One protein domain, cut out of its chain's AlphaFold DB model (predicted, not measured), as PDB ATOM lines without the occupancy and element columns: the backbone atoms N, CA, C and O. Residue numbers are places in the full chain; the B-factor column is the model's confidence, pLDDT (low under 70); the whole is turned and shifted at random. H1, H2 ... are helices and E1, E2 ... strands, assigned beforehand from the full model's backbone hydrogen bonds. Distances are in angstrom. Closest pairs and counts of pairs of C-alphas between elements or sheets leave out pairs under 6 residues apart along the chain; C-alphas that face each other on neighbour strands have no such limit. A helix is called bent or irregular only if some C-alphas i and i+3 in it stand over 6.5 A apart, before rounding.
ATOM      1  N   ILE A   2       0.972 -41.756 -23.635       77.88
ATOM      2  CA  ILE A   2       0.039 -40.931 -24.428       77.88
ATOM      3  C   ILE A   2       0.576 -39.500 -24.480       77.88
ATOM      4  O   ILE A   2       1.144 -39.035 -23.494       77.88
ATOM      5  N   ILE A   3       0.441 -38.820 -25.618       76.25
ATOM      6  CA  ILE A   3       0.820 -37.410 -25.776       76.25
ATOM      7  C   ILE A   3      -0.465 -36.596 -25.881       76.25
ATOM      8  O   ILE A   3      -1.320 -36.892 -26.709       76.25
ATOM      9  N   PHE A   4      -0.599 -35.588 -25.028       70.31
ATOM     10  CA  PHE A   4      -1.741 -34.683 -25.010       70.31
ATOM     11  C   PHE A   4      -1.210 -33.267 -24.819       70.31
ATOM     12  O   PHE A   4      -0.422 -33.041 -23.906       70.31
ATOM     13  N   ASP A   5      -1.623 -32.330 -25.674       66.50
ATOM     14  CA  ASP A   5      -1.245 -30.914 -25.540       66.50
ATOM     15  C   ASP A   5       0.286 -30.695 -25.514       66.50
ATOM     16  O   ASP A   5       0.819 -29.956 -24.694       66.50
ATOM     17  N   GLY A   6       1.024 -31.451 -26.342       65.38
ATOM     18  CA  GLY A   6       2.496 -31.424 -26.392       65.38
ATOM     19  C   GLY A   6       3.205 -32.081 -25.201       65.38
ATOM     20  O   GLY A   6       4.424 -32.230 -25.203       65.38
ATOM     21  N   GLU A   7       2.464 -32.544 -24.196       74.19
ATOM     22  CA  GLU A   7       3.011 -33.095 -22.963       74.19
ATOM     23  C   GLU A   7       2.833 -34.621 -22.899       74.19
ATOM     24  O   GLU A   7       1.863 -35.197 -23.398       74.19
ATOM     25  N   LYS A   8       3.784 -35.308 -22.258       81.06
ATOM     26  CA  LYS A   8       3.763 -36.768 -22.082       81.06
ATOM     27  C   LYS A   8       2.892 -37.139 -20.880       81.06
ATOM     28  O   LYS A   8       3.103 -36.622 -19.788       81.06
ATOM     29  N   TYR A   9       1.981 -38.092 -21.043       83.75
ATOM     30  CA  TYR A   9       1.081 -38.597 -20.004       83.75
ATOM     31  C   TYR A   9       1.209 -40.116 -19.826       83.75
ATOM     32  O   TYR A   9       1.460 -40.877 -20.767       83.75
ATOM     33  N   SER A  10       1.071 -40.585 -18.585       85.62
ATOM     34  CA  SER A  10       1.072 -42.011 -18.221       85.62
ATOM     35  C   SER A  10       0.328 -42.237 -16.910       85.62
ATOM     36  O   SER A  10       0.289 -41.351 -16.061       85.62
ATOM     37  N   CYS A  11      -0.237 -43.427 -16.698       87.56
ATOM     38  CA  CYS A  11      -0.918 -43.714 -15.436       87.56
ATOM     39  C   CYS A  11       0.068 -43.725 -14.251       87.56
ATOM     40  O   CYS A  11       1.261 -44.026 -14.400       87.56
ATOM     41  N   ALA A  12      -0.432 -43.426 -13.050       87.00
ATOM     42  CA  ALA A  12       0.397 -43.309 -11.847       87.00
ATOM     43  C   ALA A  12       1.194 -44.591 -11.531       87.00
ATOM     44  O   ALA A  12       2.348 -44.519 -11.100       87.00
ATOM     45  N   ALA A  13       0.605 -45.763 -11.791       85.50
ATOM     46  CA  ALA A  13       1.257 -47.057 -11.595       85.50
ATOM     47  C   ALA A  13       2.445 -47.261 -12.549       85.50
ATOM     48  O   ALA A  13       3.516 -47.678 -12.112       85.50
ATOM     49  N   CYS A  14       2.293 -46.914 -13.831       84.88
ATOM     50  CA  CYS A  14       3.373 -47.010 -14.815       84.88
ATOM     51  C   CYS A  14       4.504 -46.022 -14.528       84.88
ATOM     52  O   CYS A  14       5.666 -46.376 -14.701       84.88
ATOM     53  N   ILE A  15       4.190 -44.813 -14.050       85.69
ATOM     54  CA  ILE A  15       5.212 -43.844 -13.630       85.69
ATOM     55  C   ILE A  15       6.014 -44.394 -12.447       85.69
ATOM     56  O   ILE A  15       7.241 -44.386 -12.495       85.69
ATOM     57  N   ARG A  16       5.343 -44.920 -11.414       83.88
ATOM     58  CA  ARG A  16       6.015 -45.538 -10.258       83.88
ATOM     59  C   ARG A  16       6.849 -46.753 -10.653       83.88
ATOM     60  O   ARG A  16       7.940 -46.939 -10.139       83.88
ATOM     61  N   GLY A  17       6.325 -47.577 -11.553       85.31
ATOM     62  CA  GLY A  17       6.992 -48.787 -12.019       85.31
ATOM     63  C   GLY A  17       8.078 -48.554 -13.068       85.31
ATOM     64  O   GLY A  17       8.543 -49.541 -13.626       85.31
ATOM     65  N   HIS A  18       8.441 -47.303 -13.385       82.69
ATOM     66  CA  HIS A  18       9.398 -46.950 -14.447       82.69
ATOM     67  C   HIS A  18       9.032 -47.509 -15.838       82.69
ATOM     68  O   HIS A  18       9.887 -47.754 -16.681       82.69
ATOM     69  N   ARG A  19       7.731 -47.688 -16.093       85.81
ATOM     70  CA  ARG A  19       7.142 -48.190 -17.350       85.81
ATOM     71  C   ARG A  19       6.294 -47.115 -18.036       85.81
ATOM     72  O   ARG A  19       5.323 -47.419 -18.724       85.81
ATOM     73  N   SER A  20       6.597 -45.839 -17.791       83.19
ATOM     74  CA  SER A  20       5.848 -44.707 -18.350       83.19
ATOM     75  C   SER A  20       5.945 -44.669 -19.877       83.19
ATOM     76  O   SER A  20       4.926 -44.536 -20.551       83.19
ATOM     77  N   THR A  21       7.136 -44.905 -20.433       75.06
ATOM     78  CA  THR A  21       7.385 -44.937 -21.886       75.06
ATOM     79  C   THR A  21       6.475 -45.937 -22.609       75.06
ATOM     80  O   THR A  21       5.883 -45.616 -23.639       75.06
ATOM     81  N   THR A  22       6.233 -47.106 -22.012       78.62
ATOM     82  CA  THR A  22       5.431 -48.192 -22.600       78.62
ATOM     83  C   THR A  22       3.986 -48.262 -22.092       78.62
ATOM     84  O   THR A  22       3.268 -49.204 -22.415       78.62
ATOM     85  N   CYS A  23       3.510 -47.269 -21.333       79.12
ATOM     86  CA  CYS A  23       2.154 -47.278 -20.766       79.12
ATOM     87  C   CYS A  23       1.058 -47.298 -21.854       79.12
ATOM     88  O   CYS A  23       0.940 -46.326 -22.597       79.12
ATOM     89  N   LYS A  24       0.232 -48.351 -21.915       79.62
ATOM     90  CA  LYS A  24      -0.911 -48.478 -22.850       79.62
ATOM     91  C   LYS A  24      -2.290 -48.325 -22.193       79.62
ATOM     92  O   LYS A  24      -3.304 -48.493 -22.852       79.62
ATOM     93  N   HIS A  25      -2.327 -48.030 -20.898       81.69
ATOM     94  CA  HIS A  25      -3.575 -47.845 -20.162       81.69
ATOM     95  C   HIS A  25      -4.265 -46.556 -20.619       81.69
ATOM     96  O   HIS A  25      -3.657 -45.489 -20.534       81.69
ATOM     97  N   SER A  26      -5.505 -46.665 -21.082       77.31
ATOM     98  CA  SER A  26      -6.434 -45.559 -21.368       77.31
ATOM     99  C   SER A  26      -7.654 -45.592 -20.436       77.31
ATOM    100  O   SER A  26      -8.395 -44.626 -20.342       77.31
ATOM    101  N   ASP A  27      -7.809 -46.676 -19.679       79.81
ATOM    102  CA  ASP A  27      -8.853 -46.946 -18.686       79.81
ATOM    103  C   ASP A  27      -8.620 -46.251 -17.330       79.81
ATOM    104  O   ASP A  27      -9.444 -46.347 -16.425       79.81
ATOM    105  N   ARG A  28      -7.478 -45.572 -17.155       85.62
ATOM    106  CA  ARG A  28      -7.031 -44.991 -15.876       85.62
ATOM    107  C   ARG A  28      -6.765 -43.504 -16.003       85.62
ATOM    108  O   ARG A  28      -6.489 -43.009 -17.095       85.62
ATOM    109  N   MET A  29      -6.728 -42.805 -14.869       83.06
ATOM    110  CA  MET A  29      -6.292 -41.411 -14.855       83.06
ATOM    111  C   MET A  29      -4.825 -41.321 -15.279       83.06
ATOM    112  O   MET A  29      -3.929 -41.951 -14.701       83.06
ATOM    113  N   LEU A  30      -4.565 -40.506 -16.297       87.56
ATOM    114  CA  LEU A  30      -3.225 -40.286 -16.817       87.56
ATOM    115  C   LEU A  30      -2.643 -39.024 -16.210       87.56
ATOM    116  O   LEU A  30      -3.280 -37.978 -16.149       87.56
ATOM    117  N   VAL A  31      -1.400 -39.123 -15.768       89.31
ATOM    118  CA  VAL A  31      -0.678 -38.057 -15.087       89.31
ATOM    119  C   VAL A  31       0.418 -37.548 -16.006       89.31
ATOM    120  O   VAL A  31       1.125 -38.356 -16.618       89.31
ATOM    121  N   LYS A  32       0.593 -36.224 -16.066       88.06
ATOM    122  CA  LYS A  32       1.724 -35.617 -16.767       88.06
ATOM    123  C   LYS A  32       3.034 -36.205 -16.230       88.06
ATOM    124  O   LYS A  32       3.334 -36.152 -15.027       88.06
ATOM    125  N   VAL A  33       3.803 -36.805 -17.132       86.44
ATOM    126  CA  VAL A  33       5.147 -37.314 -16.880       86.44
ATOM    127  C   VAL A  33       6.066 -36.106 -16.747       86.44
ATOM    128  O   VAL A  33       6.027 -35.187 -17.561       86.44
ATOM    129  N   ARG A  34       6.861 -36.083 -15.679       81.31
ATOM    130  CA  ARG A  34       7.780 -34.975 -15.417       81.31
ATOM    131  C   ARG A  34       8.958 -35.005 -16.386       81.31
ATOM    132  O   ARG A  34       9.393 -36.082 -16.796       81.31
ATOM    133  N   THR A  35       9.493 -33.827 -16.676       72.69
ATOM    134  CA  THR A  35      10.802 -33.666 -17.310       72.69
ATOM    135  C   THR A  35      11.914 -34.098 -16.342       72.69
ATOM    136  O   THR A  35      11.686 -34.261 -15.137       72.69
ATOM    137  N   ARG A  36      13.117 -34.368 -16.864       65.56
ATOM    138  CA  ARG A  36      14.267 -34.799 -16.049       65.56
ATOM    139  C   ARG A  36      14.614 -33.703 -15.020       65.56
ATOM    140  O   ARG A  36      14.765 -32.545 -15.384       65.56
ATOM    141  N   GLY A  37      14.742 -34.065 -13.740       68.88
ATOM    142  CA  GLY A  37      15.062 -33.133 -12.645       68.88
ATOM    143  C   GLY A  37      14.585 -33.630 -11.275       68.88
ATOM    144  O   GLY A  37      13.900 -34.650 -11.194       68.88
ATOM    145  N   ARG A  38      14.943 -32.928 -10.186       57.56
ATOM    146  CA  ARG A  38      14.452 -33.221  -8.824       57.56
ATOM    147  C   ARG A  38      13.138 -32.467  -8.584       57.56
ATOM    148  O   ARG A  38      13.179 -31.258  -8.374       57.56
ATOM    149  N   PRO A  39      11.975 -33.133  -8.611       63.50
ATOM    150  CA  PRO A  39      10.712 -32.453  -8.377       63.50
ATOM    151  C   PRO A  39      10.540 -32.090  -6.905       63.50
ATOM    152  O   PRO A  39      11.028 -32.801  -6.022       63.50
ATOM    153  N   SER A  40       9.778 -31.030  -6.637       70.12
ATOM    154  CA  SER A  40       9.336 -30.766  -5.272       70.12
ATOM    155  C   SER A  40       8.338 -31.855  -4.825       70.12
ATOM    156  O   SER A  40       7.565 -32.374  -5.645       70.12
ATOM    157  N   PRO A  41       8.337 -32.244  -3.535       64.56
ATOM    158  CA  PRO A  41       7.431 -33.274  -3.022       64.56
ATOM    159  C   PRO A  41       5.943 -32.931  -3.195       64.56
ATOM    160  O   PRO A  41       5.120 -33.830  -3.327       64.56
ATOM    161  N   MET A  42       5.603 -31.637  -3.232       67.31
ATOM    162  CA  MET A  42       4.225 -31.124  -3.295       67.31
ATOM    163  C   MET A  42       3.849 -30.530  -4.660       67.31
ATOM    164  O   MET A  42       2.927 -29.729  -4.765       67.31
ATOM    165  N   ASP A  43       4.575 -30.898  -5.710       78.62
ATOM    166  CA  ASP A  43       4.335 -30.385  -7.055       78.62
ATOM    167  C   ASP A  43       2.983 -30.865  -7.629       78.62
ATOM    168  O   ASP A  43       2.712 -32.071  -7.719       78.62
ATOM    169  N   ILE A  44       2.145 -29.893  -8.004       81.31
ATOM    170  CA  ILE A  44       0.799 -30.075  -8.560       81.31
ATOM    171  C   ILE A  44       0.920 -30.419 -10.042       81.31
ATOM    172  O   ILE A  44       1.483 -29.661 -10.826       81.31
ATOM    173  N   ARG A  45       0.325 -31.540 -10.454       82.25
ATOM    174  CA  ARG A  45       0.400 -32.029 -11.833       82.25
ATOM    175  C   ARG A  45      -0.940 -31.960 -12.544       82.25
ATOM    176  O   ARG A  45      -1.986 -32.185 -11.939       82.25
ATOM    177  N   LYS A  46      -0.890 -31.724 -13.854       83.56
ATOM    178  CA  LYS A  46      -2.030 -31.903 -14.758       83.56
ATOM    179  C   LYS A  46      -2.311 -33.401 -14.915       83.56
ATOM    180  O   LYS A  46      -1.387 -34.207 -15.081       83.56
ATOM    181  N   VAL A  47      -3.581 -33.767 -14.818       86.06
ATOM    182  CA  VAL A  47      -4.086 -35.122 -15.025       86.06
ATOM    183  C   VAL A  47      -5.240 -35.094 -16.009       86.06
ATOM    184  O   VAL A  47      -6.005 -34.130 -16.035       86.06
ATOM    185  N   ILE A  48      -5.364 -36.145 -16.807       82.75
ATOM    186  CA  ILE A  48      -6.404 -36.274 -17.823       82.75
ATOM    187  C   ILE A  48      -7.107 -37.624 -17.702       82.75
ATOM    188  O   ILE A  48      -6.480 -38.639 -17.388       82.75
ATOM    189  N   LEU A  49      -8.408 -37.615 -17.974       80.19
ATOM    190  CA  LEU A  49      -9.207 -38.803 -18.243       80.19
ATOM    191  C   LEU A  49      -9.455 -38.874 -19.748       80.19
ATOM    192  O   LEU A  49      -9.832 -37.864 -20.348       80.19
ATOM    193  N   VAL A  50      -9.243 -40.037 -20.353       75.62
ATOM    194  CA  VAL A  50      -9.393 -40.244 -21.798       75.62
ATOM    195  C   VAL A  50     -10.535 -41.214 -22.085       75.62
ATOM    196  O   VAL A  50     -10.800 -42.114 -21.295       75.62
ATOM    197  N   ASP A  51     -11.214 -41.020 -23.212       74.88
ATOM    198  CA  ASP A  51     -12.255 -41.927 -23.690       74.88
ATOM    199  C   ASP A  51     -11.617 -43.152 -24.356       74.88
ATOM    200  O   ASP A  51     -11.119 -43.074 -25.482       74.88
ATOM    201  N   ALA A  52     -11.634 -44.290 -23.661       66.62
ATOM    202  CA  ALA A  52     -11.115 -45.543 -24.194       66.62
ATOM    203  C   ALA A  52     -11.939 -46.078 -25.383       66.62
ATOM    204  O   ALA A  52     -11.372 -46.798 -26.202       66.62
ATOM    205  N   GLY A  53     -13.221 -45.709 -25.503       63.03
ATOM    206  CA  GLY A  53     -14.112 -46.116 -26.595       63.03
ATOM    207  C   GLY A  53     -13.915 -45.321 -27.888       63.03
ATOM    208  O   GLY A  53     -14.371 -45.740 -28.946       63.03
ATOM    209  N   SER A  54     -13.181 -44.205 -27.839       58.84
ATOM    210  CA  SER A  54     -12.753 -43.462 -29.034       58.84
ATOM    211  C   SER A  54     -11.550 -44.098 -29.751       58.84
ATOM    212  O   SER A  54     -11.052 -43.535 -30.722       58.84
ATOM    213  N   GLN A  55     -11.069 -45.259 -29.292       57.22
ATOM    214  CA  GLN A  55     -10.013 -46.002 -29.979       57.22
ATOM    215  C   GLN A  55     -10.519 -46.512 -31.329       57.22
ATOM    216  O   GLN A  55     -11.492 -47.259 -31.394       57.22
ATOM    217  N   VAL A  56      -9.836 -46.127 -32.405       54.44
ATOM    218  CA  VAL A  56     -10.100 -46.661 -33.744       54.44
ATOM    219  C   VAL A  56      -9.626 -48.123 -33.777       54.44
ATOM    220  O   VAL A  56      -8.444 -48.359 -33.504       54.44
ATOM    221  N   PRO A  57     -10.508 -49.105 -34.060       49.59
ATOM    222  CA  PRO A  57     -10.107 -50.500 -34.208       49.59
ATOM    223  C   PRO A  57      -9.116 -50.625 -35.364       49.59
ATOM    224  O   PRO A  57      -9.355 -50.083 -36.441       49.59
ATOM    225  N   ARG A  78       4.707 -49.007 -38.216       42.34
ATOM    226  CA  ARG A  78       3.297 -49.413 -38.113       42.34
ATOM    227  C   ARG A  78       2.709 -49.214 -36.721       42.34
ATOM    228  O   ARG A  78       1.726 -49.859 -36.373       42.34
ATOM    229  N   GLN A  79       3.325 -48.387 -35.878       44.59
ATOM    230  CA  GLN A  79       2.762 -48.144 -34.551       44.59
ATOM    231  C   GLN A  79       1.561 -47.209 -34.672       44.59
ATOM    232  O   GLN A  79       1.749 -46.043 -35.025       44.59
ATOM    233  N   PRO A  80       0.340 -47.693 -34.390       44.56
ATOM    234  CA  PRO A  80      -0.858 -46.895 -34.559       44.56
ATOM    235  C   PRO A  80      -0.812 -45.700 -33.617       44.56
ATOM    236  O   PRO A  80      -0.621 -45.833 -32.402       44.56
ATOM    237  N   ILE A  81      -0.992 -44.516 -34.186       49.56
ATOM    238  CA  ILE A  81      -1.186 -43.297 -33.415       49.56
ATOM    239  C   ILE A  81      -2.633 -43.338 -32.920       49.56
ATOM    240  O   ILE A  81      -3.579 -43.188 -33.687       49.56
ATOM    241  N   LEU A  82      -2.797 -43.632 -31.629       50.50
ATOM    242  CA  LEU A  82      -4.102 -43.731 -30.981       50.50
ATOM    243  C   LEU A  82      -4.646 -42.325 -30.715       50.50
ATOM    244  O   LEU A  82      -4.144 -41.611 -29.843       50.50
ATOM    245  N   PHE A  83      -5.687 -41.936 -31.446       55.12
ATOM    246  CA  PHE A  83      -6.433 -40.714 -31.173       55.12
ATOM    247  C   PHE A  83      -7.419 -40.964 -30.033       55.12
ATOM    248  O   PHE A  83      -8.382 -41.709 -30.181       55.12
ATOM    249  N   LEU A  84      -7.171 -40.351 -28.879       59.66
ATOM    250  CA  LEU A  84      -8.049 -40.441 -27.716       59.66
ATOM    251  C   LEU A  84      -8.610 -39.057 -27.405       59.66
ATOM    252  O   LEU A  84      -7.857 -38.094 -27.249       59.66
ATOM    253  N   LYS A  85      -9.934 -38.953 -27.272       65.38
ATOM    254  CA  LYS A  85     -10.572 -37.730 -26.781       65.38
ATOM    255  C   LYS A  85     -10.319 -37.613 -25.277       65.38
ATOM    256  O   LYS A  85     -10.637 -38.531 -24.523       65.38
ATOM    257  N   ALA A  86      -9.772 -36.484 -24.828       68.56
ATOM    258  CA  ALA A  86      -9.736 -36.169 -23.404       68.56
ATOM    259  C   ALA A  86     -11.157 -35.818 -22.941       68.56
ATOM    260  O   ALA A  86     -11.775 -34.893 -23.464       68.56
ATOM    261  N   LEU A  87     -11.679 -36.576 -21.978       69.81
ATOM    262  CA  LEU A  87     -12.989 -36.345 -21.371       69.81
ATOM    263  C   LEU A  87     -12.921 -35.241 -20.320       69.81
ATOM    264  O   LEU A  87     -13.835 -34.434 -20.202       69.81
ATOM    265  N   LYS A  88     -11.839 -35.212 -19.534       72.44
ATOM    266  CA  LYS A  88     -11.691 -34.251 -18.441       72.44
ATOM    267  C   LYS A  88     -10.230 -34.005 -18.113       72.44
ATOM    268  O   LYS A  88      -9.443 -34.946 -18.051       72.44
ATOM    269  N   THR A  89      -9.897 -32.750 -17.838       80.44
ATOM    270  CA  THR A  89      -8.577 -32.330 -17.359       80.44
ATOM    271  C   THR A  89      -8.718 -31.801 -15.941       80.44
ATOM    272  O   THR A  89      -9.619 -31.012 -15.682       80.44
ATOM    273  N   GLN A  90      -7.848 -32.223 -15.024       82.75
ATOM    274  CA  GLN A  90      -7.816 -31.734 -13.645       82.75
ATOM    275  C   GLN A  90      -6.390 -31.519 -13.143       82.75
ATOM    276  O   GLN A  90      -5.412 -31.933 -13.766       82.75
ATOM    277  N   LYS A  91      -6.268 -30.873 -11.982       85.69
ATOM    278  CA  LYS A  91      -5.018 -30.792 -11.220       85.69
ATOM    279  C   LYS A  91      -5.014 -31.856 -10.128       85.69
ATOM    280  O   LYS A  91      -6.046 -32.125  -9.520       85.69
ATOM    281  N   ALA A  92      -3.869 -32.474  -9.871       85.81
ATOM    282  CA  ALA A  92      -3.734 -33.500  -8.846       85.81
ATOM    283  C   ALA A  92      -2.350 -33.489  -8.197       85.81
ATOM    284  O   ALA A  92      -1.356 -33.084  -8.798       85.81
ATOM    285  N   LEU A  93      -2.285 -34.007  -6.976       83.81
ATOM    286  CA  LEU A  93      -1.052 -34.291  -6.255       83.81
ATOM    287  C   LEU A  93      -0.798 -35.798  -6.260       83.81
ATOM    288  O   LEU A  93      -1.711 -36.589  -6.033       83.81
ATOM    289  N   LEU A  94       0.450 -36.202  -6.481       79.44
ATOM    290  CA  LEU A  94       0.871 -37.594  -6.335       79.44
ATOM    291  C   LEU A  94       1.697 -37.715  -5.050       79.44
ATOM    292  O   LEU A  94       2.891 -37.424  -5.071       79.44
ATOM    293  N   VAL A  95       1.054 -38.117  -3.952       78.38
ATOM    294  CA  VAL A  95       1.654 -38.207  -2.607       78.38
ATOM    295  C   VAL A  95       1.754 -39.678  -2.220       78.38
ATOM    296  O   VAL A  95       0.751 -40.382  -2.278       78.38
ATOM    297  N   ASP A  96       2.956 -40.161  -1.899       73.69
ATOM    298  CA  ASP A  96       3.226 -41.559  -1.503       73.69
ATOM    299  C   ASP A  96       2.686 -42.615  -2.485       73.69
ATOM    300  O   ASP A  96       2.321 -43.733  -2.132       73.69
ATOM    301  N   GLY A  97       2.606 -42.249  -3.766       67.50
ATOM    302  CA  GLY A  97       2.041 -43.103  -4.805       67.50
ATOM    303  C   GLY A  97       0.505 -43.140  -4.864       67.50
ATOM    304  O   GLY A  97      -0.053 -43.777  -5.757       67.50
ATOM    305  N   ALA A  98      -0.195 -42.415  -4.004       76.31
ATOM    306  CA  ALA A  98      -1.622 -42.178  -4.150       76.31
ATOM    307  C   ALA A  98      -1.869 -40.898  -4.964       76.31
ATOM    308  O   ALA A  98      -1.261 -39.854  -4.712       76.31
ATOM    309  N   LEU A  99      -2.763 -40.977  -5.953       81.25
ATOM    310  CA  LEU A  99      -3.203 -39.816  -6.725       81.25
ATOM    311  C   LEU A  99      -4.363 -39.123  -5.994       81.25
ATOM    312  O   LEU A  99      -5.395 -39.744  -5.741       81.25
ATOM    313  N   LYS A 100      -4.182 -37.841  -5.668       84.50
ATOM    314  CA  LYS A 100      -5.170 -36.970  -5.022       84.50
ATOM    315  C   LYS A 100      -5.608 -35.883  -5.999       84.50
ATOM    316  O   LYS A 100      -4.865 -34.932  -6.236       84.50
ATOM    317  N   ILE A 101      -6.789 -36.034  -6.585       85.19
ATOM    318  CA  ILE A 101      -7.336 -35.154  -7.624       85.19
ATOM    319  C   ILE A 101      -8.068 -33.986  -6.963       85.19
ATOM    320  O   ILE A 101      -8.870 -34.193  -6.057       85.19
ATOM    321  N   MET A 102      -7.785 -32.765  -7.407       82.50
ATOM    322  CA  MET A 102      -8.412 -31.540  -6.917       82.50
ATOM    323  C   MET A 102      -9.736 -31.310  -7.647       82.50
ATOM    324  O   MET A 102      -9.763 -31.252  -8.876       82.50
ATOM    325  N   ILE A 103     -10.822 -31.160  -6.893       84.06
ATOM    326  CA  ILE A 103     -12.151 -30.795  -7.397       84.06
ATOM    327  C   ILE A 103     -12.631 -29.546  -6.653       84.06
ATOM    328  O   ILE A 103     -12.377 -29.391  -5.459       84.06
ATOM    329  N   GLU A 104     -13.322 -28.654  -7.357       79.00
ATOM    330  CA  GLU A 104     -14.017 -27.513  -6.756       79.00
ATOM    331  C   GLU A 104     -15.236 -27.981  -5.949       79.00
ATOM    332  O   GLU A 104     -16.065 -28.749  -6.445       79.00
ATOM    333  N   ASP A 105     -15.351 -27.526  -4.701       71.56
ATOM    334  CA  ASP A 105     -16.495 -27.855  -3.855       71.56
ATOM    335  C   ASP A 105     -17.700 -26.974  -4.223       71.56
ATOM    336  O   ASP A 105     -17.727 -25.777  -3.942       71.56
ATOM    337  N   ARG A 106     -18.704 -27.560  -4.888       62.94
ATOM    338  CA  ARG A 106     -19.920 -26.846  -5.327       62.94
ATOM    339  C   ARG A 106     -20.910 -26.565  -4.189       62.94
ATOM    340  O   ARG A 106     -21.918 -25.910  -4.428       62.94
ATOM    341  N   ALA A 107     -20.647 -27.043  -2.971       60.56
ATOM    342  CA  ALA A 107     -21.539 -26.868  -1.824       60.56
ATOM    343  C   ALA A 107     -21.406 -25.501  -1.119       60.56
ATOM    344  O   ALA A 107     -22.130 -25.251  -0.160       60.56
ATOM    345  N   ASN A 108     -20.499 -24.621  -1.562       54.03
ATOM    346  CA  ASN A 108     -20.259 -23.324  -0.924       54.03
ATOM    347  C   ASN A 108     -20.102 -22.213  -1.979       54.03
ATOM    348  O   ASN A 108     -19.001 -21.726  -2.223       54.03
ATOM    349  N   SER A 109     -21.198 -21.858  -2.657       52.69
ATOM    350  CA  SER A 109     -21.204 -20.858  -3.738       52.69
ATOM    351  C   SER A 109     -21.256 -19.396  -3.270       52.69
ATOM    352  O   SER A 109     -21.281 -18.518  -4.123       52.69
ATOM    353  N   ASP A 110     -21.237 -19.127  -1.957       52.81
ATOM    354  CA  ASP A 110     -21.477 -17.790  -1.378       52.81
ATOM    355  C   ASP A 110     -20.317 -17.253  -0.514       52.81
ATOM    356  O   ASP A 110     -20.512 -16.610   0.517       52.81
ATOM    357  N   GLY A 111     -19.065 -17.470  -0.919       48.81
ATOM    358  CA  GLY A 111     -17.932 -16.880  -0.206       48.81
ATOM    359  C   GLY A 111     -16.655 -16.842  -1.027       48.81
ATOM    360  O   GLY A 111     -16.349 -17.779  -1.752       48.81
ATOM    361  N   VAL A 112     -15.905 -15.754  -0.874       53.22
ATOM    362  CA  VAL A 112     -14.740 -15.284  -1.652       53.22
ATOM    363  C   VAL A 112     -13.554 -16.276  -1.747       53.22
ATOM    364  O   VAL A 112     -12.596 -16.015  -2.469       53.22
ATOM    365  N   ASP A 113     -13.641 -17.465  -1.143       53.91
ATOM    366  CA  ASP A 113     -12.611 -18.505  -1.173       53.91
ATOM    367  C   ASP A 113     -13.112 -19.794  -1.845       53.91
ATOM    368  O   ASP A 113     -13.852 -20.590  -1.259       53.91
ATOM    369  N   LYS A 114     -12.653 -20.055  -3.079       55.72
ATOM    370  CA  LYS A 114     -12.869 -21.343  -3.762       55.72
ATOM    371  C   LYS A 114     -12.161 -22.460  -2.987       55.72
ATOM    372  O   LYS A 114     -10.955 -22.668  -3.130       55.72
ATOM    373  N   ARG A 115     -12.900 -23.191  -2.149       67.69
ATOM    374  CA  ARG A 115     -12.365 -24.318  -1.375       67.69
ATOM    375  C   ARG A 115     -12.251 -25.550  -2.282       67.69
ATOM    376  O   ARG A 115     -13.242 -26.031  -2.824       67.69
ATOM    377  N   PHE A 116     -11.033 -26.060  -2.462       75.00
ATOM    378  CA  PHE A 116     -10.785 -27.289  -3.223       75.00
ATOM    379  C   PHE A 116     -10.853 -28.511  -2.304       75.00
ATOM    380  O   PHE A 116     -10.252 -28.525  -1.226       75.00
ATOM    381  N   LYS A 117     -11.535 -29.566  -2.755       84.06
ATOM    382  CA  LYS A 117     -11.526 -30.892  -2.129       84.06
ATOM    383  C   LYS A 117     -10.581 -31.815  -2.893       84.06
ATOM    384  O   LYS A 117     -10.508 -31.769  -4.119       84.06
ATOM    385  N   PHE A 118      -9.877 -32.681  -2.171       84.94
ATOM    386  CA  PHE A 118      -9.078 -33.749  -2.765       84.94
ATOM    387  C   PHE A 118      -9.872 -35.053  -2.757       84.94
ATOM    388  O   PHE A 118     -10.390 -35.446  -1.712       84.94
ATOM    389  N   VAL A 119      -9.936 -35.728  -3.901       84.25
ATOM    390  CA  VAL A 119     -10.548 -37.056  -4.040       84.25
ATOM    391  C   VAL A 119      -9.540 -38.068  -4.567       84.25
ATOM    392  O   VAL A 119      -8.538 -37.714  -5.194       84.25
ATOM    393  N   THR A 120      -9.801 -39.342  -4.318       84.94
ATOM    394  CA  THR A 120      -9.017 -40.445  -4.879       84.94
ATOM    395  C   THR A 120      -9.360 -40.690  -6.352       84.94
ATOM    396  O   THR A 120     -10.420 -40.295  -6.833       84.94
ATOM    397  N   GLU A 121      -8.482 -41.396  -7.073       81.25
ATOM    398  CA  GLU A 121      -8.755 -41.840  -8.452       81.25
ATOM    399  C   GLU A 121     -10.068 -42.632  -8.549       81.25
ATOM    400  O   GLU A 121     -10.887 -42.355  -9.418       81.25
ATOM    401  N   LYS A 122     -10.312 -43.562  -7.619       81.94
ATOM    402  CA  LYS A 122     -11.532 -44.382  -7.602       81.94
ATOM    403  C   LYS A 122     -12.794 -43.534  -7.422       81.94
ATOM    404  O   LYS A 122     -13.771 -43.739  -8.133       81.94
ATOM    405  N   GLU A 123     -12.780 -42.591  -6.484       83.31
ATOM    406  CA  GLU A 123     -13.910 -41.682  -6.255       83.31
ATOM    407  C   GLU A 123     -14.150 -40.770  -7.458       83.31
ATOM    408  O   GLU A 123     -15.298 -40.556  -7.840       83.31
ATOM    409  N   PHE A 124     -13.080 -40.269  -8.081       84.00
ATOM    410  CA  PHE A 124     -13.183 -39.457  -9.289       84.00
ATOM    411  C   PHE A 124     -13.809 -40.245 -10.439       84.00
ATOM    412  O   PHE A 124     -14.720 -39.746 -11.088       84.00
ATOM    413  N   LEU A 125     -13.369 -41.482 -10.678       81.88
ATOM    414  CA  LEU A 125     -13.937 -42.323 -11.732       81.88
ATOM    415  C   LEU A 125     -15.418 -42.629 -11.475       81.88
ATOM    416  O   LEU A 125     -16.216 -42.499 -12.393       81.88
ATOM    417  N   LEU A 126     -15.808 -42.934 -10.231       81.50
ATOM    418  CA  LEU A 126     -17.217 -43.155  -9.869       81.50
ATOM    419  C   LEU A 126     -18.083 -41.906 -10.084       81.50
ATOM    420  O   LEU A 126     -19.194 -42.010 -10.586       81.50
ATOM    421  N   GLN A 127     -17.574 -40.718  -9.747       79.56
ATOM    422  CA  GLN A 127     -18.286 -39.449  -9.964       79.56
ATOM    423  C   GLN A 127     -18.426 -39.065 -11.441       79.56
ATOM    424  O   GLN A 127     -19.225 -38.195 -11.768       79.56
ATOM    425  N   ASN A 128     -17.615 -39.651 -12.322       73.69
ATOM    426  CA  ASN A 128     -17.620 -39.368 -13.755       73.69
ATOM    427  C   ASN A 128     -17.984 -40.627 -14.569       73.69
ATOM    428  O   ASN A 128     -17.719 -40.663 -15.769       73.69
ATOM    429  N   ALA A 129     -18.588 -41.639 -13.931       72.38
ATOM    430  CA  ALA A 129     -18.967 -42.901 -14.565       72.38
ATOM    431  C   ALA A 129     -19.968 -42.683 -15.707       72.38
ATOM    432  O   ALA A 129     -19.788 -43.241 -16.783       72.38
ATOM    433  N   ASP A 130     -20.924 -41.764 -15.536       68.06
ATOM    434  CA  ASP A 130     -21.896 -41.411 -16.579       68.06
ATOM    435  C   ASP A 130     -21.219 -40.919 -17.872       68.06
ATOM    436  O   ASP A 130     -21.691 -41.201 -18.969       68.06
ATOM    437  N   MET A 131     -20.073 -40.228 -17.774       61.81
ATOM    438  CA  MET A 131     -19.306 -39.788 -18.949       61.81
ATOM    439  C   MET A 131     -18.526 -40.921 -19.625       61.81
ATOM    440  O   MET A 131     -18.191 -40.795 -20.801       61.81
ATOM    441  N   LEU A 132     -18.231 -42.003 -18.901       59.19
ATOM    442  CA  LEU A 132     -17.629 -43.217 -19.456       59.19
ATOM    443  C   LEU A 132     -18.693 -44.129 -20.096       59.19
ATOM    444  O   LEU A 132     -18.381 -44.822 -21.058       59.19
ATOM    445  N   GLU A 133     -19.940 -44.100 -19.609       56.69
ATOM    446  CA  GLU A 133     -21.043 -44.943 -20.103       56.69
ATOM    447  C   GLU A 133     -21.911 -44.287 -21.203       56.69
ATOM    448  O   GLU A 133     -22.597 -44.990 -21.946       56.69
ATOM    449  N   ALA A 134     -21.861 -42.959 -21.389       50.41
ATOM    450  CA  ALA A 134     -22.734 -42.195 -22.304       50.41
ATOM    451  C   ALA A 134     -22.572 -42.459 -23.825       50.41
ATOM    452  O   ALA A 134     -23.091 -41.692 -24.641       50.41
ATOM    453  N   ARG A 135     -21.895 -43.534 -24.249       46.03
ATOM    454  CA  ARG A 135     -21.794 -43.941 -25.665       46.03
ATOM    455  C   ARG A 135     -22.227 -45.371 -25.978       46.03
ATOM    456  O   ARG A 135     -22.457 -45.646 -27.151       46.03
ATOM    457  N   ASP A 136     -22.486 -46.215 -24.982       42.16
ATOM    458  CA  ASP A 136     -23.120 -47.526 -25.219       42.16
ATOM    459  C   ASP A 136     -24.654 -47.432 -25.369       42.16
ATOM    460  O   ASP A 136     -25.362 -48.429 -25.501       42.16
TER     461      ASP A 136
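What this domain is: This is residues 2 to 57 and 78 to 136 of the 351 residues of a protein of Ashbya gossypii (strain ATCC 10895 / CBS 109.51 / FGSC 9923 / NRRL Y-1056) (UniProt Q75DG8). One strongly twisted sheet of seven strands is bent back on itself, the short leaf E1 E2 facing part of the larger leaf E4 E5 E6 E7, with E3 as the hinge. The sheet curls round helix H2, H1 is on the same face, and H3 only grazes the sheet; residues 108 to 113, in the E6 to E7 link, stick out. The printed part has 115 residues with three named helices and seven named strands, in the order E1 E2 H1 E3 E4 E5 E6 E7 H2 H3; the sheet's order is E1 E2 E3 E4 E5 E6 E7, antiparallel throughout. The class is mixed, helices and strands, with 57 residues, under half, in named elements. The whole is compact, with a radius of gyration of the C-alphas of 15.3 A, and flat, spanning 54 by 43 by 23 A.

How they stand to each other: E4, residues 44 to 50, and E5, residues 86 to 95, are antiparallel inner strands, with N 47 and O 90 2.8 A apart, within hydrogen-bond range. E5 bends by 61 degrees at residue 91. E6, residues 98 to 104, forms a hairpin with E5, N 93 to O 100 being 2.8 A. E7, residues 116 to 120, is an edge strand and forms a hairpin with E6, N 101 to O 119 being 2.8 A; E5 E6 E7 are a meander, each strand the antiparallel neighbour of the one before. On the other side of E4, E3, residues 30 to 32, forms a hairpin with it, N 30 to O 48 being 2.9 A. E2, residues 7 to 11, pairs with E3, N 10 to O 31 being 3.0 A. E1, residues 2 to 4, is the other edge strand and forms a hairpin with E2, N 9 to O 2 being 2.8 A. The pairing of E2 is staggered: residues 7 to 9 pair with E1 and 9 to 11 with E3. H1, residues 12 to 16, is on the sheet at a height over the sheet of 8.1 A, over none of its strands; the C-alphas of Ala 12 and Val 31, the closest of H1 and E3, are 6.3 A apart. H2, residues 121 to 127, is on the same face as H1; its closest C-alphas to E6 are Glu 121 and Leu 99, 6.2 A. H3, residues 129 to 133, only grazes the sheet, with residues 131 to 132. H2 and H3 meet only through their link. In H1, H2 and H3 every O i to N i+4 pair is within hydrogen-bond range.

Where its parts are: E5 is the longest strand, 23.8 A from C-alpha 86 to 95; E4 measures 19.6 A, E6 19.4 A and H2 9.9 A. E1 begins at C-alpha 2 (0.039, -40.931, -24.428), E5 at C-alpha 86 (-9.736, -36.169, -23.404), and H3 ends at C-alpha 133 (-21.043, -44.943, -20.103).

The domain as a whole: The C-alphas of Arg 78 and Asp 110, the two farthest apart, are 54.4 A apart. Residues 58 to 77 are not printed, and C-alphas 57 and 78 are 14.0 A apart across the cut. The links H1 to E3, E3 to E4 and E6 to E7 are long. Mean pLDDT of the printed part is 72.6; 42 residues are under 70, among them 78 to 87, 106 to 115 and 130 to 136.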